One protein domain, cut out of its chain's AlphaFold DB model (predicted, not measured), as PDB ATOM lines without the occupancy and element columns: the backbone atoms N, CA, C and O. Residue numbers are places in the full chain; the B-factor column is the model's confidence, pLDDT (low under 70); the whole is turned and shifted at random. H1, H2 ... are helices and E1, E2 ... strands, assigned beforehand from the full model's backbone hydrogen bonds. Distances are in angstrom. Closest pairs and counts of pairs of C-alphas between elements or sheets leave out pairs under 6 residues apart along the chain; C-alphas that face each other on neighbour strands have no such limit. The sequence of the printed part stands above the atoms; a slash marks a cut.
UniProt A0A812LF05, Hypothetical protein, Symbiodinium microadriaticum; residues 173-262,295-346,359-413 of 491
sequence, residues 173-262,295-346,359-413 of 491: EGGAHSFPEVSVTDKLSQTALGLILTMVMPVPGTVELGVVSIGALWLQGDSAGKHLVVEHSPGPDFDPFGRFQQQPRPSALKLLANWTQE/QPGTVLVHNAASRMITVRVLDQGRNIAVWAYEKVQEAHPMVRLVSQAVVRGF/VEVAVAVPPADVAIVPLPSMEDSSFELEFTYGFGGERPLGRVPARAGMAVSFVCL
ATOM      1  N   GLU A 173     174.676  10.326 140.023       46.94
ATOM      2  CA  GLU A 173     174.602  11.208 138.854       46.94
ATOM      3  C   GLU A 173     175.052  10.494 137.564       46.94
ATOM      4  O   GLU A 173     176.176  10.007 137.470       46.94
ATOM      5  N   GLY A 174     174.184  10.461 136.545       53.06
ATOM      6  CA  GLY A 174     174.559  10.132 135.162       53.06
ATOM      7  C   GLY A 174     174.749   8.642 134.845       53.06
ATOM      8  O   GLY A 174     175.802   8.245 134.343       53.06
ATOM      9  N   GLY A 175     173.731   7.813 135.084       63.16
ATOM     10  CA  GLY A 175     173.749   6.381 134.772       63.16
ATOM     11  C   GLY A 175     173.472   6.019 133.301       63.16
ATOM     12  O   GLY A 175     172.789   6.723 132.556       63.16
ATOM     13  N   ALA A 176     173.953   4.843 132.882       66.88
ATOM     14  CA  ALA A 176     173.508   4.173 131.659       66.88
ATOM     15  C   ALA A 176     172.750   2.884 132.022       66.88
ATOM     16  O   ALA A 176     173.341   1.896 132.465       66.88
ATOM     17  N   HIS A 177     171.434   2.890 131.826       71.06
ATOM     18  CA  HIS A 177     170.529   1.814 132.217       71.06
ATOM     19  C   HIS A 177     170.270   0.860 131.048       71.06
ATOM     20  O   HIS A 177     169.566   1.193 130.092       71.06
ATOM     21  N   SER A 178     170.829  -0.351 131.121       70.88
ATOM     22  CA  SER A 178     170.465  -1.448 130.214       70.88
ATOM     23  C   SER A 178     169.212  -2.145 130.735       70.88
ATOM     24  O   SER A 178     169.193  -2.555 131.901       70.88
ATOM     25  N   PHE A 179     168.214  -2.382 129.890       76.88
ATOM     26  CA  PHE A 179     167.038  -3.127 130.333       76.88
ATOM     27  C   PHE A 179     167.372  -4.603 130.623       76.88
ATOM     28  O   PHE A 179     168.226  -5.195 129.951       76.88
ATOM     29  N   PRO A 180     166.732  -5.221 131.631       63.75
ATOM     30  CA  PRO A 180     166.916  -6.636 131.909       63.75
ATOM     31  C   PRO A 180     166.265  -7.475 130.803       63.75
ATOM     32  O   PRO A 180     165.062  -7.384 130.576       63.75
ATOM     33  N   GLU A 181     167.048  -8.327 130.138       64.31
ATOM     34  CA  GLU A 181     166.481  -9.350 129.249       64.31
ATOM     35  C   GLU A 181     165.611 -10.312 130.059       64.31
ATOM     36  O   GLU A 181     165.995 -10.715 131.166       64.31
ATOM     37  N   VAL A 182     164.498 -10.734 129.463       63.69
ATOM     38  CA  VAL A 182     163.636 -11.793 129.984       63.69
ATOM     39  C   VAL A 182     164.447 -13.083 129.965       63.69
ATOM     40  O   VAL A 182     164.788 -13.601 128.897       63.69
ATOM     41  N   SER A 183     164.795 -13.594 131.149       64.38
ATOM     42  CA  SER A 183     165.669 -14.760 131.248       64.38
ATOM     43  C   SER A 183     165.030 -15.977 130.568       64.38
ATOM     44  O   SER A 183     163.808 -16.082 130.470       64.38
ATOM     45  N   VAL A 184     165.834 -16.945 130.112       70.19
ATOM     46  CA  VAL A 184     165.289 -18.195 129.539       70.19
ATOM     47  C   VAL A 184     164.395 -18.916 130.559       70.19
ATOM     48  O   VAL A 184     163.392 -19.515 130.187       70.19
ATOM     49  N   THR A 185     164.703 -18.784 131.851       70.06
ATOM     50  CA  THR A 185     163.871 -19.237 132.971       70.06
ATOM     51  C   THR A 185     162.543 -18.484 133.091       70.06
ATOM     52  O   THR A 185     161.528 -19.130 133.332       70.06
ATOM     53  N   ASP A 186     162.499 -17.170 132.845       69.06
ATOM     54  CA  ASP A 186     161.246 -16.395 132.803       69.06
ATOM     55  C   ASP A 186     160.423 -16.715 131.552       69.06
ATOM     56  O   ASP A 186     159.208 -16.862 131.622       69.06
ATOM     57  N   LYS A 187     161.078 -16.901 130.399       73.50
ATOM     58  CA  LYS A 187     160.416 -17.376 129.175       73.50
ATOM     59  C   LYS A 187     159.790 -18.754 129.384       73.50
ATOM     60  O   LYS A 187     158.661 -18.996 128.957       73.50
ATOM     61  N   LEU A 188     160.501 -19.647 130.073       73.81
ATOM     62  CA  LEU A 188     160.024 -20.985 130.412       73.81
ATOM     63  C   LEU A 188     158.910 -20.950 131.470       73.81
ATOM     64  O   LEU A 188     157.935 -21.681 131.315       73.81
ATOM     65  N   SER A 189     158.986 -20.079 132.481       71.88
ATOM     66  CA  SER A 189     157.922 -19.926 133.484       71.88
ATOM     67  C   SER A 189     156.656 -19.296 132.893       71.88
ATOM     68  O   SER A 189     155.566 -19.806 133.138       71.88
ATOM     69  N   GLN A 190     156.782 -18.282 132.028       71.31
ATOM     70  CA  GLN A 190     155.671 -17.703 131.260       71.31
ATOM     71  C   GLN A 190     155.043 -18.733 130.313       71.31
ATOM     72  O   GLN A 190     153.820 -18.822 130.225       71.31
ATOM     73  N   THR A 191     155.859 -19.564 129.655       75.88
ATOM     74  CA  THR A 191     155.372 -20.662 128.803       75.88
ATOM     75  C   THR A 191     154.628 -21.720 129.621       75.88
ATOM     76  O   THR A 191     153.525 -22.114 129.251       75.88
ATOM     77  N   ALA A 192     155.192 -22.155 130.751       70.31
ATOM     78  CA  ALA A 192     154.568 -23.137 131.634       70.31
ATOM     79  C   ALA A 192     153.256 -22.610 132.238       70.31
ATOM     80  O   ALA A 192     152.255 -23.322 132.233       70.31
ATOM     81  N   LEU A 193     153.233 -21.354 132.694       70.94
ATOM     82  CA  LEU A 193     152.033 -20.702 133.217       70.94
ATOM     83  C   LEU A 193     150.966 -20.549 132.126       70.94
ATOM     84  O   LEU A 193     149.806 -20.858 132.382       70.94
ATOM     85  N   GLY A 194     151.353 -20.161 130.907       65.31
ATOM     86  CA  GLY A 194     150.458 -20.115 129.748       65.31
ATOM     87  C   GLY A 194     149.837 -21.480 129.431       65.31
ATOM     88  O   GLY A 194     148.618 -21.580 129.304       65.31
ATOM     89  N   LEU A 195     150.647 -22.545 129.391       71.00
ATOM     90  CA  LEU A 195     150.167 -23.915 129.177       71.00
ATOM     91  C   LEU A 195     149.202 -24.362 130.288       71.00
ATOM     92  O   LEU A 195     148.101 -24.824 129.983       71.00
ATOM     93  N   ILE A 196     149.558 -24.150 131.560       73.00
ATOM     94  CA  ILE A 196     148.687 -24.453 132.709       73.00
ATOM     95  C   ILE A 196     147.360 -23.689 132.594       73.00
ATOM     96  O   ILE A 196     146.300 -24.290 132.770       73.00
ATOM     97  N   LEU A 197     147.382 -22.399 132.236       60.50
ATOM     98  CA  LEU A 197     146.154 -21.614 132.077       60.50
ATOM     99  C   LEU A 197     145.275 -22.143 130.936       60.50
ATOM    100  O   LEU A 197     144.065 -22.266 131.120       60.50
ATOM    101  N   THR A 198     145.863 -22.517 129.790       65.25
ATOM    102  CA  THR A 198     145.102 -23.114 128.672       65.25
ATOM    103  C   THR A 198     144.499 -24.481 129.013       65.25
ATOM    104  O   THR A 198     143.432 -24.807 128.500       65.25
ATOM    105  N   MET A 199     145.121 -25.255 129.912       68.81
ATOM    106  CA  MET A 199     144.551 -26.510 130.420       68.81
ATOM    107  C   MET A 199     143.422 -26.282 131.438       68.81
ATOM    108  O   MET A 199     142.468 -27.056 131.472       68.81
ATOM    109  N   VAL A 200     143.513 -25.232 132.262       71.75
ATOM    110  CA  VAL A 200     142.513 -24.910 133.299       71.75
ATOM    111  C   VAL A 200     141.298 -24.164 132.730       71.75
ATOM    112  O   VAL A 200     140.190 -24.326 133.239       71.75
ATOM    113  N   MET A 201     141.470 -23.378 131.662       62.22
ATOM    114  CA  MET A 201     140.387 -22.683 130.954       62.22
ATOM    115  C   MET A 201     140.349 -23.068 129.463       62.22
ATOM    116  O   MET A 201     140.774 -22.278 128.613       62.22
ATOM    117  N   PRO A 202     139.815 -24.260 129.122       58.56
ATOM    118  CA  PRO A 202     139.669 -24.713 127.740       58.56
ATOM    119  C   PRO A 202     138.517 -23.973 127.037       58.56
ATOM    120  O   PRO A 202     137.404 -24.481 126.896       58.56
ATOM    121  N   VAL A 203     138.787 -22.745 126.595       64.94
ATOM    122  CA  VAL A 203     137.895 -21.969 125.723       64.94
ATOM    123  C   VAL A 203     138.313 -22.220 124.265       64.94
ATOM    124  O   VAL A 203     139.497 -22.097 123.955       64.94
ATOM    125  N   PRO A 204     137.395 -22.556 123.340       55.59
ATOM    126  CA  PRO A 204     137.748 -22.745 121.931       55.59
ATOM    127  C   PRO A 204     138.503 -21.530 121.362       55.59
ATOM    128  O   PRO A 204     138.050 -20.397 121.522       55.59
ATOM    129  N   GLY A 205     139.654 -21.755 120.721       59.94
ATOM    130  CA  GLY A 205     140.526 -20.698 120.196       59.94
ATOM    131  C   GLY A 205     141.666 -20.248 121.128       59.94
ATOM    132  O   GLY A 205     142.587 -19.572 120.660       59.94
ATOM    133  N   THR A 206     141.656 -20.582 122.429       65.38
ATOM    134  CA  THR A 206     142.747 -20.165 123.341       65.38
ATOM    135  C   THR A 206     143.993 -21.030 123.241       65.38
ATOM    136  O   THR A 206     145.077 -20.538 123.551       65.38
ATOM    137  N   VAL A 207     143.879 -22.279 122.786       68.69
ATOM    138  CA  VAL A 207     145.036 -23.164 122.580       68.69
ATOM    139  C   VAL A 207     145.849 -22.670 121.387       68.69
ATOM    140  O   VAL A 207     147.064 -22.519 121.481       68.69
ATOM    141  N   GLU A 208     145.178 -22.328 120.294       69.50
ATOM    142  CA  GLU A 208     145.762 -21.783 119.073       69.50
ATOM    143  C   GLU A 208     146.429 -20.429 119.350       69.50
ATOM    144  O   GLU A 208     147.597 -20.224 119.016       69.50
ATOM    145  N   LEU A 209     145.722 -19.526 120.039       64.56
ATOM    146  CA  LEU A 209     146.256 -18.222 120.437       64.56
ATOM    147  C   LEU A 209     147.405 -18.351 121.455       64.56
ATOM    148  O   LEU A 209     148.368 -17.585 121.398       64.56
ATOM    149  N   GLY A 210     147.333 -19.334 122.355       65.88
ATOM    150  CA  GLY A 210     148.380 -19.668 123.320       65.88
ATOM    151  C   GLY A 210     149.649 -20.182 122.642       65.88
ATOM    152  O   GLY A 210     150.727 -19.654 122.899       65.88
ATOM    153  N   VAL A 211     149.529 -21.137 121.713       68.12
ATOM    154  CA  VAL A 211     150.655 -21.652 120.915       68.12
ATOM    155  C   VAL A 211     151.270 -20.550 120.049       68.12
ATOM    156  O   VAL A 211     152.494 -20.465 119.978       68.12
ATOM    157  N   VAL A 212     150.468 -19.663 119.450       67.44
ATOM    158  CA  VAL A 212     150.985 -18.498 118.707       67.44
ATOM    159  C   VAL A 212     151.714 -17.515 119.632       67.44
ATOM    160  O   VAL A 212     152.783 -17.029 119.267       67.44
ATOM    161  N   SER A 213     151.196 -17.253 120.836       62.81
ATOM    162  CA  SER A 213     151.834 -16.368 121.824       62.81
ATOM    163  C   SER A 213     153.164 -16.938 122.339       62.81
ATOM    164  O   SER A 213     154.182 -16.246 122.343       62.81
ATOM    165  N   ILE A 214     153.190 -18.231 122.682       69.06
ATOM    166  CA  ILE A 214     154.408 -18.967 123.051       69.06
ATOM    167  C   ILE A 214     155.394 -18.942 121.875       69.06
ATOM    168  O   ILE A 214     156.549 -18.555 122.044       69.06
ATOM    169  N   GLY A 215     154.937 -19.263 120.663       64.75
ATOM    170  CA  GLY A 215     155.738 -19.183 119.444       64.75
ATOM    171  C   GLY A 215     156.372 -17.804 119.257       64.75
ATOM    172  O   GLY A 215     157.578 -17.715 119.048       64.75
ATOM    173  N   ALA A 216     155.609 -16.721 119.420       62.16
ATOM    174  CA  ALA A 216     156.126 -15.356 119.345       62.16
ATOM    175  C   ALA A 216     157.166 -15.050 120.443       62.16
ATOM    176  O   ALA A 216     158.189 -14.434 120.151       62.16
ATOM    177  N   LEU A 217     156.952 -15.514 121.677       66.75
ATOM    178  CA  LEU A 217     157.851 -15.318 122.823       66.75
ATOM    179  C   LEU A 217     159.218 -16.015 122.660       66.75
ATOM    180  O   LEU A 217     160.239 -15.492 123.134       66.75
ATOM    181  N   TRP A 218     159.248 -17.163 121.974       70.12
ATOM    182  CA  TRP A 218     160.476 -17.910 121.667       70.12
ATOM    183  C   TRP A 218     161.127 -17.500 120.335       70.12
ATOM    184  O   TRP A 218     162.353 -17.424 120.272       70.12
ATOM    185  N   LEU A 219     160.347 -17.192 119.290       61.66
ATOM    186  CA  LEU A 219     160.857 -16.775 117.974       61.66
ATOM    187  C   LEU A 219     161.341 -15.319 117.955       61.66
ATOM    188  O   LEU A 219     162.306 -14.999 117.259       61.66
ATOM    189  N   GLN A 220     160.707 -14.426 118.720       57.19
ATOM    190  CA  GLN A 220     161.250 -13.092 118.953       57.19
ATOM    191  C   GLN A 220     162.347 -13.192 120.018       57.19
ATOM    192  O   GLN A 220     162.086 -13.300 121.223       57.19
ATOM    193  N   GLY A 221     163.599 -13.149 119.552       58.16
ATOM    194  CA  GLY A 221     164.763 -12.934 120.410       58.16
ATOM    195  C   GLY A 221     164.576 -11.689 121.279       58.16
ATOM    196  O   GLY A 221     163.802 -10.797 120.925       58.16
ATOM    197  N   ASP A 222     165.251 -11.644 122.429       62.22
ATOM    198  CA  ASP A 222     165.002 -10.594 123.415       62.22
ATOM    199  C   ASP A 222     165.167  -9.193 122.802       62.22
ATOM    200  O   ASP A 222     166.196  -8.862 122.200       62.22
ATOM    201  N   SER A 223     164.100  -8.397 122.883       64.50
ATOM    202  CA  SER A 223     164.097  -7.029 122.384       64.50
ATOM    203  C   SER A 223     164.812  -6.094 123.353       64.50
ATOM    204  O   SER A 223     165.582  -5.262 122.892       64.50
ATOM    205  N   ALA A 224     164.606  -6.265 124.662       67.38
ATOM    206  CA  ALA A 224     165.063  -5.366 125.718       67.38
ATOM    207  C   ALA A 224     166.594  -5.301 125.821       67.38
ATOM    208  O   ALA A 224     167.157  -4.216 125.955       67.38
ATOM    209  N   GLY A 225     167.284  -6.436 125.646       64.19
ATOM    210  CA  GLY A 225     168.757  -6.506 125.647       64.19
ATOM    211  C   GLY A 225     169.457  -5.705 124.538       64.19
ATOM    212  O   GLY A 225     170.685  -5.618 124.508       64.19
ATOM    213  N   LYS A 226     168.692  -5.129 123.605       74.06
ATOM    214  CA  LYS A 226     169.174  -4.281 122.505       74.06
ATOM    215  C   LYS A 226     169.034  -2.792 122.811       74.06
ATOM    216  O   LYS A 226     169.463  -1.984 121.990       74.06
ATOM    217  N   HIS A 227     168.418  -2.421 123.930       80.44
ATOM    218  CA  HIS A 227     168.104  -1.035 124.257       80.44
ATOM    219  C   HIS A 227     168.855  -0.564 125.497       80.44
ATOM    220  O   HIS A 227     169.094  -1.314 126.445       80.44
ATOM    221  N   LEU A 228     169.228   0.709 125.464       81.31
ATOM    222  CA  LEU A 228     169.935   1.399 126.531       81.31
ATOM    223  C   LEU A 228     169.252   2.746 126.748       81.31
ATOM    224  O   LEU A 228     168.953   3.445 125.778       81.31
ATOM    225  N   VAL A 229     169.037   3.124 128.002       85.00
ATOM    226  CA  VAL A 229     168.679   4.496 128.361       85.00
ATOM    227  C   VAL A 229     169.909   5.166 128.946       85.00
ATOM    228  O   VAL A 229     170.514   4.659 129.886       85.00
ATOM    229  N   VAL A 230     170.302   6.284 128.351       82.94
ATOM    230  CA  VAL A 230     171.455   7.077 128.774       82.94
ATOM    231  C   VAL A 230     170.932   8.316 129.481       82.94
ATOM    232  O   VAL A 230     170.233   9.118 128.857       82.94
ATOM    233  N   GLU A 231     171.253   8.475 130.762       83.81
ATOM    234  CA  GLU A 231     170.995   9.716 131.488       83.81
ATOM    235  C   GLU A 231     171.972  10.813 131.037       83.81
ATOM    236  O   GLU A 231     173.091  10.564 130.565       83.81
ATOM    237  N   HIS A 232     171.535  12.060 131.162       81.44
ATOM    238  CA  HIS A 232     172.343  13.246 130.911       81.44
ATOM    239  C   HIS A 232     172.254  14.148 132.130       81.44
ATOM    240  O   HIS A 232     171.153  14.425 132.603       81.44
ATOM    241  N   SER A 233     173.396  14.647 132.592       73.31
ATOM    242  CA  SER A 233     173.430  15.780 133.512       73.31
ATOM    243  C   SER A 233     173.069  17.042 132.718       73.31
ATOM    244  O   SER A 233     173.802  17.390 131.787       73.31
ATOM    245  N   PRO A 234     171.951  17.722 133.017       69.88
ATOM    246  CA  PRO A 234     171.567  18.935 132.308       69.88
ATOM    247  C   PRO A 234     172.448  20.119 132.744       69.88
ATOM    248  O   PRO A 234     172.168  20.818 133.715       69.88
ATOM    249  N   GLY A 235     173.553  20.312 132.026       70.12
ATOM    250  CA  GLY A 235     174.485  21.429 132.191       70.12
ATOM    251  C   GLY A 235     174.410  22.448 131.045       70.12
ATOM    252  O   GLY A 235     173.613  22.279 130.122       70.12
ATOM    253  N   PRO A 236     175.259  23.493 131.059       62.53
ATOM    254  CA  PRO A 236     175.306  24.504 129.994       62.53
ATOM    255  C   PRO A 236     175.619  23.919 128.605       62.53
ATOM    256  O   PRO A 236     175.149  24.453 127.606       62.53
ATOM    257  N   ASP A 237     176.336  22.792 128.547       68.44
ATOM    258  CA  ASP A 237     176.669  22.058 127.317       68.44
ATOM    259  C   ASP A 237     175.684  20.901 127.019       68.44
ATOM    260  O   ASP A 237     176.053  19.891 126.413       68.44
ATOM    261  N   PHE A 238     174.429  20.992 127.482       78.19
ATOM    262  CA  PHE A 238     173.432  19.934 127.292       78.19
ATOM    263  C   PHE A 238     172.928  19.842 125.838       78.19
ATOM    264  O   PHE A 238     171.889  20.387 125.469       78.19
ATOM    265  N   ASP A 239     173.658  19.079 125.023       81.25
ATOM    266  CA  ASP A 239     173.268  18.708 123.661       81.25
ATOM    267  C   ASP A 239     173.056  17.183 123.526       81.25
ATOM    268  O   ASP A 239     173.989  16.437 123.190       81.25
ATOM    269  N   PRO A 240     171.825  16.675 123.751       80.50
ATOM    270  CA  PRO A 240     171.531  15.263 123.536       80.50
ATOM    271  C   PRO A 240     171.649  14.876 122.054       80.50
ATOM    272  O   PRO A 240     171.957  13.726 121.750       80.50
ATOM    273  N   PHE A 241     171.460  15.810 121.120       82.75
ATOM    274  CA  PHE A 241     171.472  15.532 119.686       82.75
ATOM    275  C   PHE A 241     172.890  15.352 119.151       82.75
ATOM    276  O   PHE A 241     173.174  14.329 118.522       82.75
ATOM    277  N   GLY A 242     173.806  16.267 119.472       76.75
ATOM    278  CA  GLY A 242     175.231  16.145 119.159       76.75
ATOM    279  C   GLY A 242     175.864  14.908 119.797       76.75
ATOM    280  O   GLY A 242     176.583  14.175 119.110       76.75
ATOM    281  N   ARG A 243     175.501  14.580 121.052       74.31
ATOM    282  CA  ARG A 243     175.912  13.329 121.733       74.31
ATOM    283  C   ARG A 243     175.550  12.087 120.906       74.31
ATOM    284  O   ARG A 243     176.338  11.142 120.837       74.31
ATOM    285  N   PHE A 244     174.406  12.110 120.212       74.44
ATOM    286  CA  PHE A 244     173.974  11.044 119.306       74.44
ATOM    287  C   PHE A 244     174.185  11.328 117.804       74.44
ATOM    288  O   PHE A 244     173.776  10.499 116.995       74.44
ATOM    289  N   GLN A 245     174.920  12.372 117.403       73.19
ATOM    290  CA  GLN A 245     175.142  12.745 115.989       73.19
ATOM    291  C   GLN A 245     173.836  12.862 115.173       73.19
ATOM    292  O   GLN A 245     173.799  12.541 113.988       73.19
ATOM    293  N   GLN A 246     172.754  13.292 115.816       77.69
ATOM    294  CA  GLN A 246     171.445  13.473 115.192       77.69
ATOM    295  C   GLN A 246     171.197  14.956 114.931       77.69
ATOM    296  O   GLN A 246     171.635  15.810 115.697       77.69
ATOM    297  N   GLN A 247     170.487  15.276 113.848       79.38
ATOM    298  CA  GLN A 247     170.086  16.653 113.575       79.38
ATOM    299  C   GLN A 247     168.739  16.941 114.253       79.38
ATOM    300  O   GLN A 247     167.747  16.281 113.921       79.38
ATOM    301  N   PRO A 248     168.668  17.909 115.186       80.00
ATOM    302  CA  PRO A 248     167.437  18.216 115.893       80.00
ATOM    303  C   PRO A 248     166.415  18.880 114.974       80.00
ATOM    304  O   PRO A 248     166.737  19.746 114.155       80.00
ATOM    305  N   ARG A 249     165.143  18.530 115.161       83.56
ATOM    306  CA  ARG A 249     164.031  19.239 114.518       83.56
ATOM    307  C   ARG A 249     163.863  20.647 115.112       83.56
ATOM    308  O   ARG A 249     164.093  20.837 116.306       83.56
ATOM    309  N   PRO A 250     163.357  21.636 114.352       83.38
ATOM    310  CA  PRO A 250     163.063  22.965 114.898       83.38
ATOM    311  C   PRO A 250     162.039  22.960 116.047       83.38
ATOM    312  O   PRO A 250     162.062  23.850 116.892       83.38
ATOM    313  N   SER A 251     161.141  21.966 116.094       83.12
ATOM    314  CA  SER A 251     160.245  21.703 117.230       83.12
ATOM    315  C   SER A 251     161.014  21.237 118.467       83.12
ATOM    316  O   SER A 251     160.827  21.791 119.546       83.12
ATOM    317  N   ALA A 252     161.916  20.269 118.290       85.38
ATOM    318  CA  ALA A 252     162.765  19.722 119.339       85.38
ATOM    319  C   ALA A 252     163.662  20.789 119.978       85.38
ATOM    320  O   ALA A 252     163.722  20.866 121.200       85.38
ATOM    321  N   LEU A 253     164.294  21.657 119.176       85.06
ATOM    322  CA  LEU A 253     165.102  22.774 119.689       85.06
ATOM    323  C   LEU A 253     164.286  23.745 120.550       85.06
ATOM    324  O   LEU A 253     164.775  24.211 121.574       85.06
ATOM    325  N   LYS A 254     163.037  24.036 120.163       84.88
ATOM    326  CA  LYS A 254     162.139  24.891 120.956       84.88
ATOM    327  C   LYS A 254     161.741  24.223 122.270       84.88
ATOM    328  O   LYS A 254     161.769  24.877 123.303       84.88
ATOM    329  N   LEU A 255     161.403  22.931 122.247       85.25
ATOM    330  CA  LEU A 255     161.087  22.176 123.464       85.25
ATOM    331  C   LEU A 255     162.291  22.088 124.409       85.25
ATOM    332  O   LEU A 255     162.127  22.303 125.606       85.25
ATOM    333  N   LEU A 256     163.488  21.842 123.867       85.50
ATOM    334  CA  LEU A 256     164.746  21.829 124.612       85.50
ATOM    335  C   LEU A 256     164.984  23.182 125.297       85.50
ATOM    336  O   LEU A 256     165.110  23.228 126.516       85.50
ATOM    337  N   ALA A 257     164.947  24.277 124.528       83.88
ATOM    338  CA  ALA A 257     165.161  25.631 125.036       83.88
ATOM    339  C   ALA A 257     164.150  26.010 126.133       83.88
ATOM    340  O   ALA A 257     164.557  26.497 127.186       83.88
ATOM    341  N   ASN A 258     162.857  25.736 125.919       84.19
ATOM    342  CA  ASN A 258     161.797  25.999 126.898       84.19
ATOM    343  C   ASN A 258     161.981  25.192 128.196       84.19
ATOM    344  O   ASN A 258     161.623  25.666 129.270       84.19
ATOM    345  N   TRP A 259     162.515  23.969 128.108       82.62
ATOM    346  CA  TRP A 259     162.747  23.104 129.268       82.62
ATOM    347  C   TRP A 259     163.988  23.510 130.079       82.62
ATOM    348  O   TRP A 259     164.001  23.359 131.299       82.62
ATOM    349  N   THR A 260     165.006  24.062 129.410       77.94
ATOM    350  CA  THR A 260     166.226  24.610 130.034       77.94
ATOM    351  C   THR A 260     166.104  26.071 130.484       77.94
ATOM    352  O   THR A 260     167.055  26.609 131.048       77.94
ATOM    353  N   GLN A 261     164.991  26.749 130.188       70.31
ATOM    354  CA  GLN A 261     164.791  28.155 130.544       70.31
ATOM    355  C   GLN A 261     164.537  28.326 132.045       70.31
ATOM    356  O   GLN A 261     163.660  27.686 132.623       70.31
ATOM    357  N   GLU A 262     165.291  29.246 132.645       52.72
ATOM    358  CA  GLU A 262     165.136  29.677 134.032       52.72
ATOM    359  C   GLU A 262     163.745  30.321 134.240       52.72
ATOM    360  O   GLU A 262     163.360  31.191 133.451       52.72
ATOM    361  N   GLN A 295     162.777  22.721 134.784       63.28
ATOM    362  CA  GLN A 295     161.350  22.764 135.107       63.28
ATOM    363  C   GLN A 295     160.974  21.681 136.145       63.28
ATOM    364  O   GLN A 295     161.051  20.482 135.833       63.28
ATOM    365  N   PRO A 296     160.543  22.065 137.366       66.94
ATOM    366  CA  PRO A 296     160.210  21.109 138.413       66.94
ATOM    367  C   PRO A 296     159.016  20.244 137.988       66.94
ATOM    368  O   PRO A 296     158.085  20.713 137.340       66.94
ATOM    369  N   GLY A 297     159.051  18.958 138.344       78.56
ATOM    370  CA  GLY A 297     157.986  18.008 138.002       78.56
ATOM    371  C   GLY A 297     157.974  17.527 136.543       78.56
ATOM    372  O   GLY A 297     156.957  17.009 136.095       78.56
ATOM    373  N   THR A 298     159.069  17.651 135.786       86.94
ATOM    374  CA  THR A 298     159.149  17.124 134.407       86.94
ATOM    375  C   THR A 298     160.403  16.285 134.156       86.94
ATOM    376  O   THR A 298     161.421  16.461 134.825       86.94
ATOM    377  N   VAL A 299     160.328  15.382 133.175       88.50
ATOM    378  CA  VAL A 299     161.458  14.632 132.604       88.50
ATOM    379  C   VAL A 299     161.557  14.945 131.119       88.50
ATOM    380  O   VAL A 299     160.549  14.916 130.411       88.50
ATOM    381  N   LEU A 300     162.767  15.166 130.618       90.69
ATOM    382  CA  LEU A 300     163.015  15.278 129.186       90.69
ATOM    383  C   LEU A 300     163.411  13.915 128.601       90.69
ATOM    384  O   LEU A 300     164.417  13.333 129.006       90.69
ATOM    385  N   VAL A 301     162.656  13.416 127.619       91.69
ATOM    386  CA  VAL A 301     162.950  12.149 126.932       91.69
ATOM    387  C   VAL A 301     163.270  12.389 125.463       91.69
ATOM    388  O   VAL A 301     162.405  12.776 124.679       91.69
ATOM    389  N   HIS A 302     164.508  12.093 125.079       91.44
ATOM    390  CA  HIS A 302     164.977  12.093 123.696       91.44
ATOM    391  C   HIS A 302     164.936  10.674 123.103       91.44
ATOM    392  O   HIS A 302     165.390   9.710 123.727       91.44
ATOM    393  N   ASN A 303     164.408  10.535 121.887       89.94
ATOM    394  CA  ASN A 303     164.376   9.259 121.174       89.94
ATOM    395  C   ASN A 303     165.488   9.179 120.120       89.94
ATOM    396  O   ASN A 303     165.308   9.592 118.972       89.94
ATOM    397  N   ALA A 304     166.609   8.562 120.496       84.19
ATOM    398  CA  ALA A 304     167.731   8.314 119.598       84.19
ATOM    399  C   ALA A 304     167.559   7.042 118.737       84.19
ATOM    400  O   ALA A 304     168.482   6.680 118.005       84.19
ATOM    401  N   ALA A 305     166.418   6.342 118.810       82.75
ATOM    402  CA  ALA A 305     166.131   5.146 118.020       82.75
ATOM    403  C   ALA A 305     165.287   5.456 116.771       82.75
ATOM    404  O   ALA A 305     164.393   6.298 116.786       82.75
ATOM    405  N   SER A 306     165.504   4.693 115.696       77.19
ATOM    406  CA  SER A 306     164.852   4.850 114.381       77.19
ATOM    407  C   SER A 306     163.333   4.617 114.347       77.19
ATOM    408  O   SER A 306     162.699   4.816 113.310       77.19
ATOM    409  N   ARG A 307     162.726   4.207 115.464       81.69
ATOM    410  CA  ARG A 307     161.293   3.907 115.595       81.69
ATOM    411  C   ARG A 307     160.662   4.799 116.655       81.69
ATOM    412  O   ARG A 307     161.303   5.129 117.647       81.69
ATOM    413  N   MET A 308     159.388   5.136 116.472       85.00
ATOM    414  CA  MET A 308     158.603   5.834 117.491       85.00
ATOM    415  C   MET A 308     158.508   4.989 118.767       85.00
ATOM    416  O   MET A 308     158.155   3.805 118.708       85.00
ATOM    417  N   ILE A 309     158.782   5.622 119.903       89.31
ATOM    418  CA  ILE A 309     158.580   5.052 121.238       89.31
ATOM    419  C   ILE A 309     157.370   5.709 121.901       89.31
ATOM    420  O   ILE A 309     157.070   6.869 121.628       89.31
ATOM    421  N   THR A 310     156.694   4.991 122.792       89.56
ATOM    422  CA  THR A 310     155.743   5.570 123.746       89.56
ATOM    423  C   THR A 310     156.308   5.384 125.152       89.56
ATOM    424  O   THR A 310     156.645   4.263 125.544       89.56
ATOM    425  N   VAL A 311     156.421   6.484 125.893       89.62
ATOM    426  CA  VAL A 311     156.874   6.530 127.289       89.62
ATOM    427  C   VAL A 311     155.652   6.632 128.189       89.62
ATOM    428  O   VAL A 311     154.774   7.451 127.922       89.62
ATOM    429  N   ARG A 312     155.584   5.828 129.250       87.94
ATOM    430  CA  ARG A 312     154.534   5.903 130.275       87.94
ATOM    431  C   ARG A 312     155.159   6.178 131.635       87.94
ATOM    432  O   ARG A 312     156.169   5.561 131.962       87.94
ATOM    433  N   VAL A 313     154.547   7.054 132.428       86.50
ATOM    434  CA  VAL A 313     154.922   7.230 133.839       86.50
ATOM    435  C   VAL A 313     154.149   6.224 134.689       86.50
ATOM    436  O   VAL A 313     152.918   6.195 134.668       86.50
ATOM    437  N   LEU A 314     154.882   5.402 135.432       82.31
ATOM    438  CA  LEU A 314     154.373   4.461 136.422       82.31
ATOM    439  C   LEU A 314     154.795   4.921 137.818       82.31
ATOM    440  O   LEU A 314     155.855   5.511 137.993       82.31
ATOM    441  N   ASP A 315     153.972   4.626 138.815       79.94
ATOM    442  CA  ASP A 315     154.274   4.856 140.229       79.94
ATOM    443  C   ASP A 315     154.826   3.555 140.838       79.94
ATOM    444  O   ASP A 315     154.176   2.507 140.748       79.94
ATOM    445  N   GLN A 316     156.022   3.605 141.437       70.19
ATOM    446  CA  GLN A 316     156.632   2.452 142.118       70.19
ATOM    447  C   GLN A 316     155.830   2.031 143.360       70.19
ATOM    448  O   GLN A 316     155.915   0.875 143.776       70.19
ATOM    449  N   GLY A 317     155.016   2.932 143.922       58.62
ATOM    450  CA  GLY A 317     154.092   2.665 145.023       58.62
ATOM    451  C   GLY A 317     152.838   1.869 144.637       58.62
ATOM    452  O   GLY A 317     152.038   1.539 145.519       58.62
ATOM    453  N   ARG A 318     152.634   1.522 143.352       60.03
ATOM    454  CA  ARG A 318     151.467   0.732 142.914       60.03
ATOM    455  C   ARG A 318     151.368  -0.591 143.682       60.03
ATOM    456  O   ARG A 318     152.282  -1.412 143.681       60.03
ATOM    457  N   ASN A 319     150.196  -0.826 144.278       53.53
ATOM    458  CA  ASN A 319     149.860  -2.057 144.997       53.53
ATOM    459  C   ASN A 319     150.279  -3.319 144.219       53.53
ATOM    460  O   ASN A 319     149.942  -3.465 143.044       53.53
ATOM    461  N   ILE A 320     150.891  -4.285 144.916       55.94
ATOM    462  CA  ILE A 320     151.355  -5.576 144.362       55.94
ATOM    463  C   ILE A 320     150.254  -6.289 143.554       55.94
ATOM    464  O   ILE A 320     150.541  -6.953 142.561       55.94
ATOM    465  N   ALA A 321     148.983  -6.115 143.933       50.00
ATOM    466  CA  ALA A 321     147.829  -6.641 143.207       50.00
ATOM    467  C   ALA A 321     147.680  -6.077 141.778       50.00
ATOM    468  O   ALA A 321     147.335  -6.831 140.870       50.00
ATOM    469  N   VAL A 322     147.965  -4.788 141.558       61.12
ATOM    470  CA  VAL A 322     147.933  -4.155 140.226       61.12
ATOM    471  C   VAL A 322     149.073  -4.697 139.370       61.12
ATOM    472  O   VAL A 322     148.832  -5.126 138.249       61.12
ATOM    473  N   TRP A 323     150.285  -4.787 139.926       62.09
ATOM    474  CA  TRP A 323     151.438  -5.376 139.237       62.09
ATOM    475  C   TRP A 323     151.220  -6.856 138.885       62.09
ATOM    476  O   TRP A 323     151.492  -7.281 137.764       62.09
ATOM    477  N   ALA A 324     150.662  -7.647 139.806       58.75
ATOM    478  CA  ALA A 324     150.304  -9.038 139.540       58.75
ATOM    479  C   ALA A 324     149.226  -9.146 138.447       58.75
ATOM    480  O   ALA A 324     149.306 -10.023 137.588       58.75
ATOM    481  N   TYR A 325     148.248  -8.236 138.432       61.88
ATOM    482  CA  TYR A 325     147.211  -8.188 137.400       61.88
ATOM    483  C   TYR A 325     147.760  -7.749 136.030       61.88
ATOM    484  O   TYR A 325     147.411  -8.365 135.024       61.88
ATOM    485  N   GLU A 326     148.676  -6.774 135.980       63.31
ATOM    486  CA  GLU A 326     149.453  -6.416 134.780       63.31
ATOM    487  C   GLU A 326     150.239  -7.631 134.260       63.31
ATOM    488  O   GLU A 326     150.122  -7.980 133.086       63.31
ATOM    489  N   LYS A 327     150.964  -8.352 135.127       63.34
ATOM    490  CA  LYS A 327     151.720  -9.558 134.736       63.34
ATOM    491  C   LYS A 327     150.821 -10.693 134.238       63.34
ATOM    492  O   LYS A 327     151.196 -11.395 133.301       63.34
ATOM    493  N   VAL A 328     149.619 -10.851 134.794       61.75
ATOM    494  CA  VAL A 328     148.617 -11.814 134.299       61.75
ATOM    495  C   VAL A 328     148.008 -11.364 132.957       61.75
ATOM    496  O   VAL A 328     147.742 -12.210 132.103       61.75
ATOM    497  N   GLN A 329     147.841 -10.056 132.718       64.56
ATOM    498  CA  GLN A 329     147.447  -9.520 131.406       64.56
ATOM    499  C   GLN A 329     148.537  -9.702 130.340       64.56
ATOM    500  O   GLN A 329     148.218 -10.077 129.211       64.56
ATOM    501  N   GLU A 330     149.805  -9.463 130.681       59.19
ATOM    502  CA  GLU A 330     150.948  -9.720 129.795       59.19
ATOM    503  C   GLU A 330     151.068 -11.209 129.447       59.19
ATOM    504  O   GLU A 330     151.287 -11.555 128.286       59.19
ATOM    505  N   ALA A 331     150.895 -12.091 130.436       57.38
ATOM    506  CA  ALA A 331     151.004 -13.534 130.251       57.38
ATOM    507  C   ALA A 331     149.837 -14.150 129.460       57.38
ATOM    508  O   ALA A 331     150.006 -15.226 128.884       57.38
ATOM    509  N   HIS A 332     148.655 -13.513 129.426       55.31
ATOM    510  CA  HIS A 332     147.471 -14.117 128.815       55.31
ATOM    511  C   HIS A 332     146.688 -13.173 127.878       55.31
ATOM    512  O   HIS A 332     145.968 -12.281 128.344       55.31
ATOM    513  N   PRO A 333     146.697 -13.420 126.549       56.00
ATOM    514  CA  PRO A 333     146.036 -12.547 125.578       56.00
ATOM    515  C   PRO A 333     144.513 -12.499 125.756       56.00
ATOM    516  O   PRO A 333     143.893 -11.502 125.399       56.00
ATOM    517  N   MET A 334     143.906 -13.527 126.360       55.91
ATOM    518  CA  MET A 334     142.478 -13.538 126.698       55.91
ATOM    519  C   MET A 334     142.175 -12.651 127.919       55.91
ATOM    520  O   MET A 334     141.144 -11.992 127.927       55.91
ATOM    521  N   VAL A 335     143.082 -12.533 128.906       62.41
ATOM    522  CA  VAL A 335     142.904 -11.555 130.005       62.41
ATOM    523  C   VAL A 335     143.107 -10.137 129.477       62.41
ATOM    524  O   VAL A 335     142.330  -9.261 129.834       62.41
ATOM    525  N   ARG A 336     144.059  -9.916 128.559       62.41
ATOM    526  CA  ARG A 336     144.214  -8.637 127.840       62.41
ATOM    527  C   ARG A 336     143.001  -8.290 126.961       62.41
ATOM    528  O   ARG A 336     142.599  -7.132 126.916       62.41
ATOM    529  N   LEU A 337     142.398  -9.260 126.268       57.00
ATOM    530  CA  LEU A 337     141.171  -9.043 125.489       57.00
ATOM    531  C   LEU A 337     139.970  -8.766 126.395       57.00
ATOM    532  O   LEU A 337     139.216  -7.841 126.115       57.00
ATOM    533  N   VAL A 338     139.807  -9.514 127.490       60.81
ATOM    534  CA  VAL A 338     138.730  -9.295 128.466       60.81
ATOM    535  C   VAL A 338     138.917  -7.970 129.201       60.81
ATOM    536  O   VAL A 338     137.941  -7.243 129.333       60.81
ATOM    537  N   SER A 339     140.130  -7.586 129.610       59.75
ATOM    538  CA  SER A 339     140.370  -6.276 130.232       59.75
ATOM    539  C   SER A 339     140.073  -5.143 129.248       59.75
ATOM    540  O   SER A 339     139.296  -4.249 129.573       59.75
ATOM    541  N   GLN A 340     140.558  -5.224 128.002       58.31
ATOM    542  CA  GLN A 340     140.232  -4.242 126.960       58.31
ATOM    543  C   GLN A 340     138.734  -4.203 126.613       58.31
ATOM    544  O   GLN A 340     138.207  -3.121 126.352       58.31
ATOM    545  N   ALA A 341     138.036  -5.343 126.622       54.03
ATOM    546  CA  ALA A 341     136.600  -5.425 126.354       54.03
ATOM    547  C   ALA A 341     135.743  -4.953 127.538       54.03
ATOM    548  O   ALA A 341     134.706  -4.340 127.317       54.03
ATOM    549  N   VAL A 342     136.172  -5.167 128.784       55.50
ATOM    550  CA  VAL A 342     135.517  -4.619 129.984       55.50
ATOM    551  C   VAL A 342     135.697  -3.100 130.024       55.50
ATOM    552  O   VAL A 342     134.708  -2.379 130.163       55.50
ATOM    553  N   VAL A 343     136.919  -2.608 129.792       52.03
ATOM    554  CA  VAL A 343     137.232  -1.169 129.723       52.03
ATOM    555  C   VAL A 343     136.452  -0.475 128.598       52.03
ATOM    556  O   VAL A 343     135.865   0.579 128.828       52.03
ATOM    557  N   ARG A 344     136.374  -1.067 127.396       48.66
ATOM    558  CA  ARG A 344     135.621  -0.486 126.263       48.66
ATOM    559  C   ARG A 344     134.112  -0.755 126.284       48.66
ATOM    560  O   ARG A 344     133.379  -0.024 125.627       48.66
ATOM    561  N   GLY A 345     133.652  -1.799 126.973       37.66
ATOM    562  CA  GLY A 345     132.273  -2.299 126.889       37.66
ATOM    563  C   GLY A 345     131.365  -1.937 128.065       37.66
ATOM    564  O   GLY A 345     130.153  -1.878 127.880       37.66
ATOM    565  N   PHE A 346     131.919  -1.667 129.254       39.94
ATOM    566  CA  PHE A 346     131.138  -1.287 130.447       39.94
ATOM    567  C   PHE A 346     131.359   0.163 130.917       39.94
ATOM    568  O   PHE A 346     130.585   0.666 131.735       39.94
ATOM    569  N   VAL A 359     145.817   9.096 135.855       49.12
ATOM    570  CA  VAL A 359     146.155   9.678 134.550       49.12
ATOM    571  C   VAL A 359     147.461   9.043 134.059       49.12
ATOM    572  O   VAL A 359     148.551   9.531 134.351       49.12
ATOM    573  N   GLU A 360     147.367   7.924 133.337       61.56
ATOM    574  CA  GLU A 360     148.519   7.304 132.676       61.56
ATOM    575  C   GLU A 360     148.959   8.195 131.510       61.56
ATOM    576  O   GLU A 360     148.494   8.059 130.376       61.56
ATOM    577  N   VAL A 361     149.852   9.144 131.805       67.62
ATOM    578  CA  VAL A 361     150.445  10.029 130.803       67.62
ATOM    579  C   VAL A 361     151.358   9.198 129.899       67.62
ATOM    580  O   VAL A 361     152.518   8.935 130.215       67.62
ATOM    581  N   ALA A 362     150.801   8.761 128.771       80.56
ATOM    582  CA  ALA A 362     151.511   8.079 127.702       80.56
ATOM    583  C   ALA A 362     151.929   9.096 126.627       80.56
ATOM    584  O   ALA A 362     151.081   9.640 125.917       80.56
ATOM    585  N   VAL A 363     153.232   9.345 126.490       86.25
ATOM    586  CA  VAL A 363     153.790  10.321 125.542       86.25
ATOM    587  C   VAL A 363     154.489   9.593 124.398       86.25
ATOM    588  O   VAL A 363     155.449   8.854 124.614       86.25
ATOM    589  N   ALA A 364     154.016   9.801 123.169       88.25
ATOM    590  CA  ALA A 364     154.663   9.279 121.969       88.25
ATOM    591  C   ALA A 364     155.810  10.206 121.534       88.25
ATOM    592  O   ALA A 364     155.589  11.391 121.288       88.25
ATOM    593  N   VAL A 365     157.021   9.661 121.404       88.50
ATOM    594  CA  VAL A 365     158.228  10.389 120.987       88.50
ATOM    595  C   VAL A 365     158.656   9.896 119.596       88.50
ATOM    596  O   VAL A 365     159.063   8.734 119.449       88.50
ATOM    597  N   PRO A 366     158.546  10.730 118.543       87.69
ATOM    598  CA  PRO A 366     159.008  10.379 117.200       87.69
ATOM    599  C   PRO A 366     160.522  10.086 117.144       87.69
ATOM    600  O   PRO A 366     161.248  10.472 118.056       87.69
ATOM    601  N   PRO A 367     161.023   9.421 116.087       85.81
ATOM    602  CA  PRO A 367     162.463   9.237 115.878       85.81
ATOM    603  C   PRO A 367     163.205  10.581 115.752       85.81
ATOM    604  O   PRO A 367     162.737  11.455 115.015       85.81
ATOM    605  N   ALA A 368     164.367  10.716 116.408       83.50
ATOM    606  CA  ALA A 368     165.198  11.933 116.443       83.50
ATOM    607  C   ALA A 368     164.422  13.184 116.905       83.50
ATOM    608  O   ALA A 368     164.528  14.268 116.325       83.50
ATOM    609  N   ASP A 369     163.610  13.014 117.946       88.19
ATOM    610  CA  ASP A 369     162.777  14.060 118.539       88.19
ATOM    611  C   ASP A 369     162.841  13.989 120.074       88.19
ATOM    612  O   ASP A 369     163.308  12.994 120.646       88.19
ATOM    613  N   VAL A 370     162.368  15.041 120.742       90.94
ATOM    614  CA  VAL A 370     162.284  15.100 122.213       90.94
ATOM    615  C   VAL A 370     160.846  15.325 122.649       90.94
ATOM    616  O   VAL A 370     160.101  16.054 121.996       90.94
ATOM    617  N   ALA A 371     160.475  14.757 123.790       90.50
ATOM    618  CA  ALA A 371     159.245  15.098 124.482       90.50
ATOM    619  C   ALA A 371     159.513  15.428 125.954       90.50
ATOM    620  O   ALA A 371     160.395  14.847 126.587       90.50
ATOM    621  N   ILE A 372     158.713  16.344 126.494       89.75
ATOM    622  CA  ILE A 372     158.660  16.636 127.926       89.75
ATOM    623  C   ILE A 372     157.555  15.752 128.512       89.75
ATOM    624  O   ILE A 372     156.402  15.828 128.088       89.75
ATOM    625  N   VAL A 373     157.918  14.892 129.457       88.56
ATOM    626  CA  VAL A 373     157.009  13.992 130.165       88.56
ATOM    627  C   VAL A 373     156.746  14.590 131.551       88.56
ATOM    628  O   VAL A 373     157.682  14.679 132.349       88.56
ATOM    629  N   PRO A 374     155.518  15.041 131.863       86.56
ATOM    630  CA  PRO A 374     155.198  15.544 133.192       86.56
ATOM    631  C   PRO A 374     155.146  14.382 134.192       86.56
ATOM    632  O   PRO A 374     154.529  13.348 133.928       86.56
ATOM    633  N   LEU A 375     155.778  14.567 135.347       83.94
ATOM    634  CA  LEU A 375     155.633  13.688 136.501       83.94
ATOM    635  C   LEU A 375     154.457  14.178 137.359       83.94
ATOM    636  O   LEU A 375     154.286  15.390 137.519       83.94
ATOM    637  N   PRO A 376     153.645  13.278 137.941       80.19
ATOM    638  CA  PRO A 376     152.639  13.674 138.915       80.19
ATOM    639  C   PRO A 376     153.295  14.374 140.113       80.19
ATOM    640  O   PRO A 376     154.241  13.856 140.699       80.19
ATOM    641  N   SER A 377     152.778  15.544 140.495       68.06
ATOM    642  CA  SER A 377     153.255  16.312 141.653       68.06
ATOM    643  C   SER A 377     152.726  15.723 142.967       68.06
ATOM    644  O   SER A 377     151.942  16.357 143.671       68.06
ATOM    645  N   MET A 378     153.133  14.493 143.269       63.16
ATOM    646  CA  MET A 378     152.927  13.847 144.561       63.16
ATOM    647  C   MET A 378     154.241  13.901 145.342       63.16
ATOM    648  O   MET A 378     155.272  13.419 144.872       63.16
ATOM    649  N   GLU A 379     154.204  14.505 146.526       59.38
ATOM    650  CA  GLU A 379     155.313  14.431 147.476       59.38
ATOM    651  C   GLU A 379     155.493  12.958 147.913       59.38
ATOM    652  O   GLU A 379     154.521  12.215 148.048       59.38
ATOM    653  N   ASP A 380     156.746  12.525 148.068       59.62
ATOM    654  CA  ASP A 380     157.191  11.178 148.480       59.62
ATOM    655  C   ASP A 380     156.963   9.973 147.533       59.62
ATOM    656  O   ASP A 380     157.475   8.887 147.822       59.62
ATOM    657  N   SER A 381     156.294  10.102 146.380       68.56
ATOM    658  CA  SER A 381     156.182   8.983 145.418       68.56
ATOM    659  C   SER A 381     157.389   8.876 144.480       68.56
ATOM    660  O   SER A 381     157.755   9.845 143.809       68.56
ATOM    661  N   SER A 382     157.967   7.679 144.354       79.12
ATOM    662  CA  SER A 382     158.998   7.379 143.357       79.12
ATOM    663  C   SER A 382     158.384   6.845 142.058       79.12
ATOM    664  O   SER A 382     157.526   5.964 142.063       79.12
ATOM    665  N   PHE A 383     158.829   7.374 140.918       84.38
ATOM    666  CA  PHE A 383     158.264   7.065 139.603       84.38
ATOM    667  C   PHE A 383     159.212   6.225 138.739       84.38
ATOM    668  O   PHE A 383     160.430   6.254 138.912       84.38
ATOM    669  N   GLU A 384     158.656   5.520 137.757       86.75
ATOM    670  CA  GLU A 384     159.375   4.824 136.687       86.75
ATOM    671  C   GLU A 384     158.862   5.256 135.311       86.75
ATOM    672  O   GLU A 384     157.664   5.432 135.099       86.75
ATOM    673  N   LEU A 385     159.773   5.379 134.350       87.62
ATOM    674  CA  LEU A 385     159.470   5.525 132.930       87.62
ATOM    675  C   LEU A 385     159.461   4.140 132.290       87.62
ATOM    676  O   LEU A 385     160.510   3.500 132.192       87.62
ATOM    677  N   GLU A 386     158.305   3.684 131.820       88.25
ATOM    678  CA  GLU A 386     158.202   2.489 130.986       88.25
ATOM    679  C   GLU A 386     158.294   2.864 129.504       88.25
ATOM    680  O   GLU A 386     157.520   3.680 128.998       88.25
ATOM    681  N   PHE A 387     159.236   2.239 128.799       88.81
ATOM    682  CA  PHE A 387     159.458   2.441 127.372       88.81
ATOM    683  C   PHE A 387     158.787   1.324 126.571       88.81
ATOM    684  O   PHE A 387     159.011   0.141 126.827       88.81
ATOM    685  N   THR A 388     157.996   1.690 125.566       86.19
ATOM    686  CA  THR A 388     157.311   0.762 124.651       86.19
ATOM    687  C   THR A 388     157.540   1.187 123.200       86.19
ATOM    688  O   THR A 388     157.754   2.369 122.929       86.19
ATOM    689  N   TYR A 389     157.481   0.254 122.247       84.31
ATOM    690  CA  TYR A 389     157.449   0.609 120.820       84.31
ATOM    691  C   TYR A 389     156.029   0.882 120.316       84.31
ATOM    692  O   TYR A 389     155.064   0.308 120.821       84.31
ATOM    693  N   GLY A 390     155.929   1.725 119.285       76.44
ATOM    694  CA  GLY A 390     154.681   1.995 118.572       76.44
ATOM    695  C   GLY A 390     153.747   2.966 119.299       76.44
ATOM    696  O   GLY A 390     153.932   3.304 120.470       76.44
ATOM    697  N   PHE A 391     152.727   3.440 118.584       70.06
ATOM    698  CA  PHE A 391     151.735   4.372 119.122       70.06
ATOM    699  C   PHE A 391     150.766   3.641 120.064       70.06
ATOM    700  O   PHE A 391     150.108   2.682 119.665       70.06
ATOM    701  N   GLY A 392     150.686   4.081 121.324       64.44
ATOM    702  CA  GLY A 392     149.861   3.445 122.362       64.44
ATOM    703  C   GLY A 392     150.530   2.274 123.100       64.44
ATOM    704  O   GLY A 392     149.984   1.802 124.097       64.44
ATOM    705  N   GLY A 393     151.727   1.860 122.676       63.97
ATOM    706  CA  GLY A 393     152.538   0.821 123.314       63.97
ATOM    707  C   GLY A 393     152.163  -0.605 122.902       63.97
ATOM    708  O   GLY A 393     151.215  -1.198 123.414       63.97
ATOM    709  N   GLU A 394     152.950  -1.179 121.993       68.56
ATOM    710  CA  GLU A 394     152.808  -2.566 121.530       68.56
ATOM    711  C   GLU A 394     153.245  -3.571 122.608       68.56
ATOM    712  O   GLU A 394     152.490  -4.482 122.963       68.56
ATOM    713  N   ARG A 395     154.467  -3.382 123.127       70.00
ATOM    714  CA  ARG A 395     155.147  -4.235 124.114       70.00
ATOM    715  C   ARG A 395     156.115  -3.391 124.964       70.00
ATOM    716  O   ARG A 395     156.819  -2.562 124.377       70.00
ATOM    717  N   PRO A 396     156.193  -3.596 126.293       73.25
ATOM    718  CA  PRO A 396     157.207  -2.964 127.133       73.25
ATOM    719  C   PRO A 396     158.602  -3.510 126.819       73.25
ATOM    720  O   PRO A 396     158.806  -4.717 126.673       73.25
ATOM    721  N   LEU A 397     159.555  -2.591 126.699       79.81
ATOM    722  CA  LEU A 397     160.984  -2.850 126.518       79.81
ATOM    723  C   LEU A 397     161.698  -2.841 127.870       79.81
ATOM    724  O   LEU A 397     162.581  -3.656 128.106       79.81
ATOM    725  N   GLY A 398     161.262  -1.974 128.782       80.75
ATOM    726  CA  GLY A 398     161.660  -1.999 130.183       80.75
ATOM    727  C   GLY A 398     161.423  -0.662 130.874       80.75
ATOM    728  O   GLY A 398     160.795   0.237 130.308       80.75
ATOM    729  N   ARG A 399     161.908  -0.560 132.114       85.44
ATOM    730  CA  ARG A 399     161.633   0.549 133.034       85.44
ATOM    731  C   ARG A 399     162.927   1.195 133.541       85.44
ATOM    732  O   ARG A 399     163.938   0.505 133.675       85.44
ATOM    733  N   VAL A 400     162.889   2.501 133.797       85.00
ATOM    734  CA  VAL A 400     163.993   3.311 134.356       85.00
ATOM    735  C   VAL A 400     163.417   4.219 135.447       85.00
ATOM    736  O   VAL A 400     162.340   4.766 135.216       85.00
ATOM    737  N   PRO A 401     164.068   4.403 136.611       84.44
ATOM    738  CA  PRO A 401     163.591   5.348 137.621       84.44
ATOM    739  C   PRO A 401     163.497   6.769 137.048       84.44
ATOM    740  O   PRO A 401     164.403   7.227 136.360       84.44
ATOM    741  N   ALA A 402     162.410   7.474 137.346       85.38
ATOM    742  CA  ALA A 402     162.177   8.845 136.909       85.38
ATOM    743  C   ALA A 402     162.437   9.826 138.061       85.38
ATOM    744  O   ALA A 402     162.043   9.574 139.201       85.38
ATOM    745  N   ARG A 403     163.062  10.970 137.769       84.75
ATOM    746  CA  ARG A 403     163.254  12.075 138.724       84.75
ATOM    747  C   ARG A 403     162.937  13.404 138.048       84.75
ATOM    748  O   ARG A 403     163.222  13.567 136.866       84.75
ATOM    749  N   ALA A 404     162.384  14.361 138.788       83.31
ATOM    750  CA  ALA A 404     162.172  15.713 138.269       83.31
ATOM    751  C   ALA A 404     163.505  16.346 137.825       83.31
ATOM    752  O   ALA A 404     164.518  16.198 138.508       83.31
ATOM    753  N   GLY A 405     163.507  17.022 136.674       81.06
ATOM    754  CA  GLY A 405     164.708  17.605 136.068       81.06
ATOM    755  C   GLY A 405     165.626  16.597 135.361       81.06
ATOM    756  O   GLY A 405     166.637  16.994 134.791       81.06
ATOM    757  N   MET A 406     165.300  15.302 135.349       85.25
ATOM    758  CA  MET A 406     166.099  14.306 134.634       85.25
ATOM    759  C   MET A 406     165.968  14.480 133.112       85.25
ATOM    760  O   MET A 406     164.866  14.642 132.585       85.25
ATOM    761  N   ALA A 407     167.090  14.365 132.400       87.88
ATOM    762  CA  ALA A 407     167.122  14.203 130.952       87.88
ATOM    763  C   ALA A 407     167.631  12.802 130.587       87.88
ATOM    764  O   ALA A 407     168.685  12.368 131.054       87.88
ATOM    765  N   VAL A 408     166.903  12.095 129.721       89.88
ATOM    766  CA  VAL A 408     167.249  10.740 129.270       89.88
ATOM    767  C   VAL A 408     167.202  10.616 127.752       89.88
ATOM    768  O   VAL A 408     166.420  11.277 127.068       89.88
ATOM    769  N   SER A 409     168.024   9.730 127.196       89.00
ATOM    770  CA  SER A 409     167.919   9.301 125.800       89.00
ATOM    771  C   SER A 409     167.736   7.804 125.682       89.00
ATOM    772  O   SER A 409     168.561   7.035 126.167       89.00
ATOM    773  N   PHE A 410     166.683   7.403 124.980       88.50
ATOM    774  CA  PHE A 410     166.440   6.018 124.608       88.50
ATOM    775  C   PHE A 410     167.216   5.668 123.331       88.50
ATOM    776  O   PHE A 410     167.062   6.336 122.307       88.50
ATOM    777  N   VAL A 411     168.032   4.616 123.379       84.00
ATOM    778  CA  VAL A 411     168.932   4.186 122.298       84.00
ATOM    779  C   VAL A 411     168.642   2.732 121.922       84.00
ATOM    780  O   VAL A 411     168.563   1.865 122.792       84.00
ATOM    781  N   CYS A 412     168.542   2.437 120.622       80.94
ATOM    782  CA  CYS A 412     168.562   1.068 120.094       80.94
ATOM    783  C   CYS A 412     169.958   0.748 119.552       80.94
ATOM    784  O   CYS A 412     170.487   1.502 118.745       80.94
ATOM    785  N   LEU A 413     170.551  -0.360 119.990       70.88
ATOM    786  CA  LEU A 413     171.920  -0.764 119.653       70.88
ATOM    787  C   LEU A 413     172.009  -1.653 118.398       70.88
ATOM    788  O   LEU A 413     173.082  -1.777 117.813       70.88
TER     789      LEU A 413
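AT A GLANCE: This is residues 173 to 262, 295 to 346 and 359 to 413 of the 491 residues of the protein "Hypothetical protein" of Symbiodinium microadriaticum (UniProt A0A812LF05). Two strongly twisted sheets, E1 E2 E9 E3 E6 and E5 E4 E7 E8, lie face to face as a sandwich, with H4 covering the E6 edge at one end of the long axis. Toward the other end is a loose group of four helices, the hairpin H1 and H2 with the corner H5 and H6, reached from the sheets by the links E1 to H1, H2 to E2 and E4 to H5. The printed part has 197 residues, with six named helices and nine named strands in the order E1 H1 H2 E2 H3 H4 E3 E4 H5 H6 E5 E6 E7 E8 E9, a mixed class. The five-stranded sheet is mixed, the four-stranded one antiparallel. The whole is compact by its radius of gyration of the C-alphas, 18.9 A, yet elongated, spanning 60 by 35 by 30 A.

IN THESE COORDINATES: E1, residues 176 to 178, begins at C-alpha 176 (173.508, 4.173, 131.659). H1, 184 to 200, is 24.0 A long; H2, 206 to 219, 19.2 A. E2 is 227 to 232, H3 240 to 243, and H4 250 to 260. E3 is 298 to 303; E4, 309 to 315, is 19.5 A long. H5 is 320 to 331, and H6, 333 to 346, 19.3 A. E5 is 362 to 365, E6 369 to 374, E7 383 to 389, 19.9 A, and E8 396 to 402. E9, 407 to 412, ends at C-alpha 412 (168.562, 1.068, 120.094).

HOW THE PARTS SIT: E1 and E2 are antiparallel, with N 177 and O 229 2.8 A apart. E9 and E3 are parallel, with N 408 and O 300 2.9 A apart. In the other sheet the hairpin E7 and E8 has N 385 and O 400 at 2.8 A. The facing parts of the two sheets are 9.1 A centre to centre. H4 lies over E6 at a height over the sheet of 8.2 A, C-alphas 252 and 370 being closest at 5.5 A; H3 only grazes that sheet. H1 and H2 touch at a shallow tilt of 6 degrees, opposite ways, C-alphas 191 and 214 closest at 6.1 A. H2 touches H6, with residues 333 to 334 of H6 alone, C-alphas 206 and 334 closest at 7.4 A. H1 and H5 only just touch, with 3 pairs of C-alphas within 8 A, the closest 190 and 331 at 6.3 A. H5 and H6 touch only at the corner, C-alphas 329 and 336 closest at 4.9 A. Every O i to N i+4 pair is within hydrogen-bond range in H1, H2, H4, H5 and H6; H3 is too short for one.

THE WHOLE: C-alphas 204 and 236, the farthest apart, are 60.9 A from each other. Residues 263 to 294 and 347 to 358 are not printed; the gaps are 8.0 A and 19.0 A. Of the links printed whole, none is long. Mean pLDDT of the printed part is 72.8, and 84 residues are under 70, among them 201 to 217 and 317 to 346.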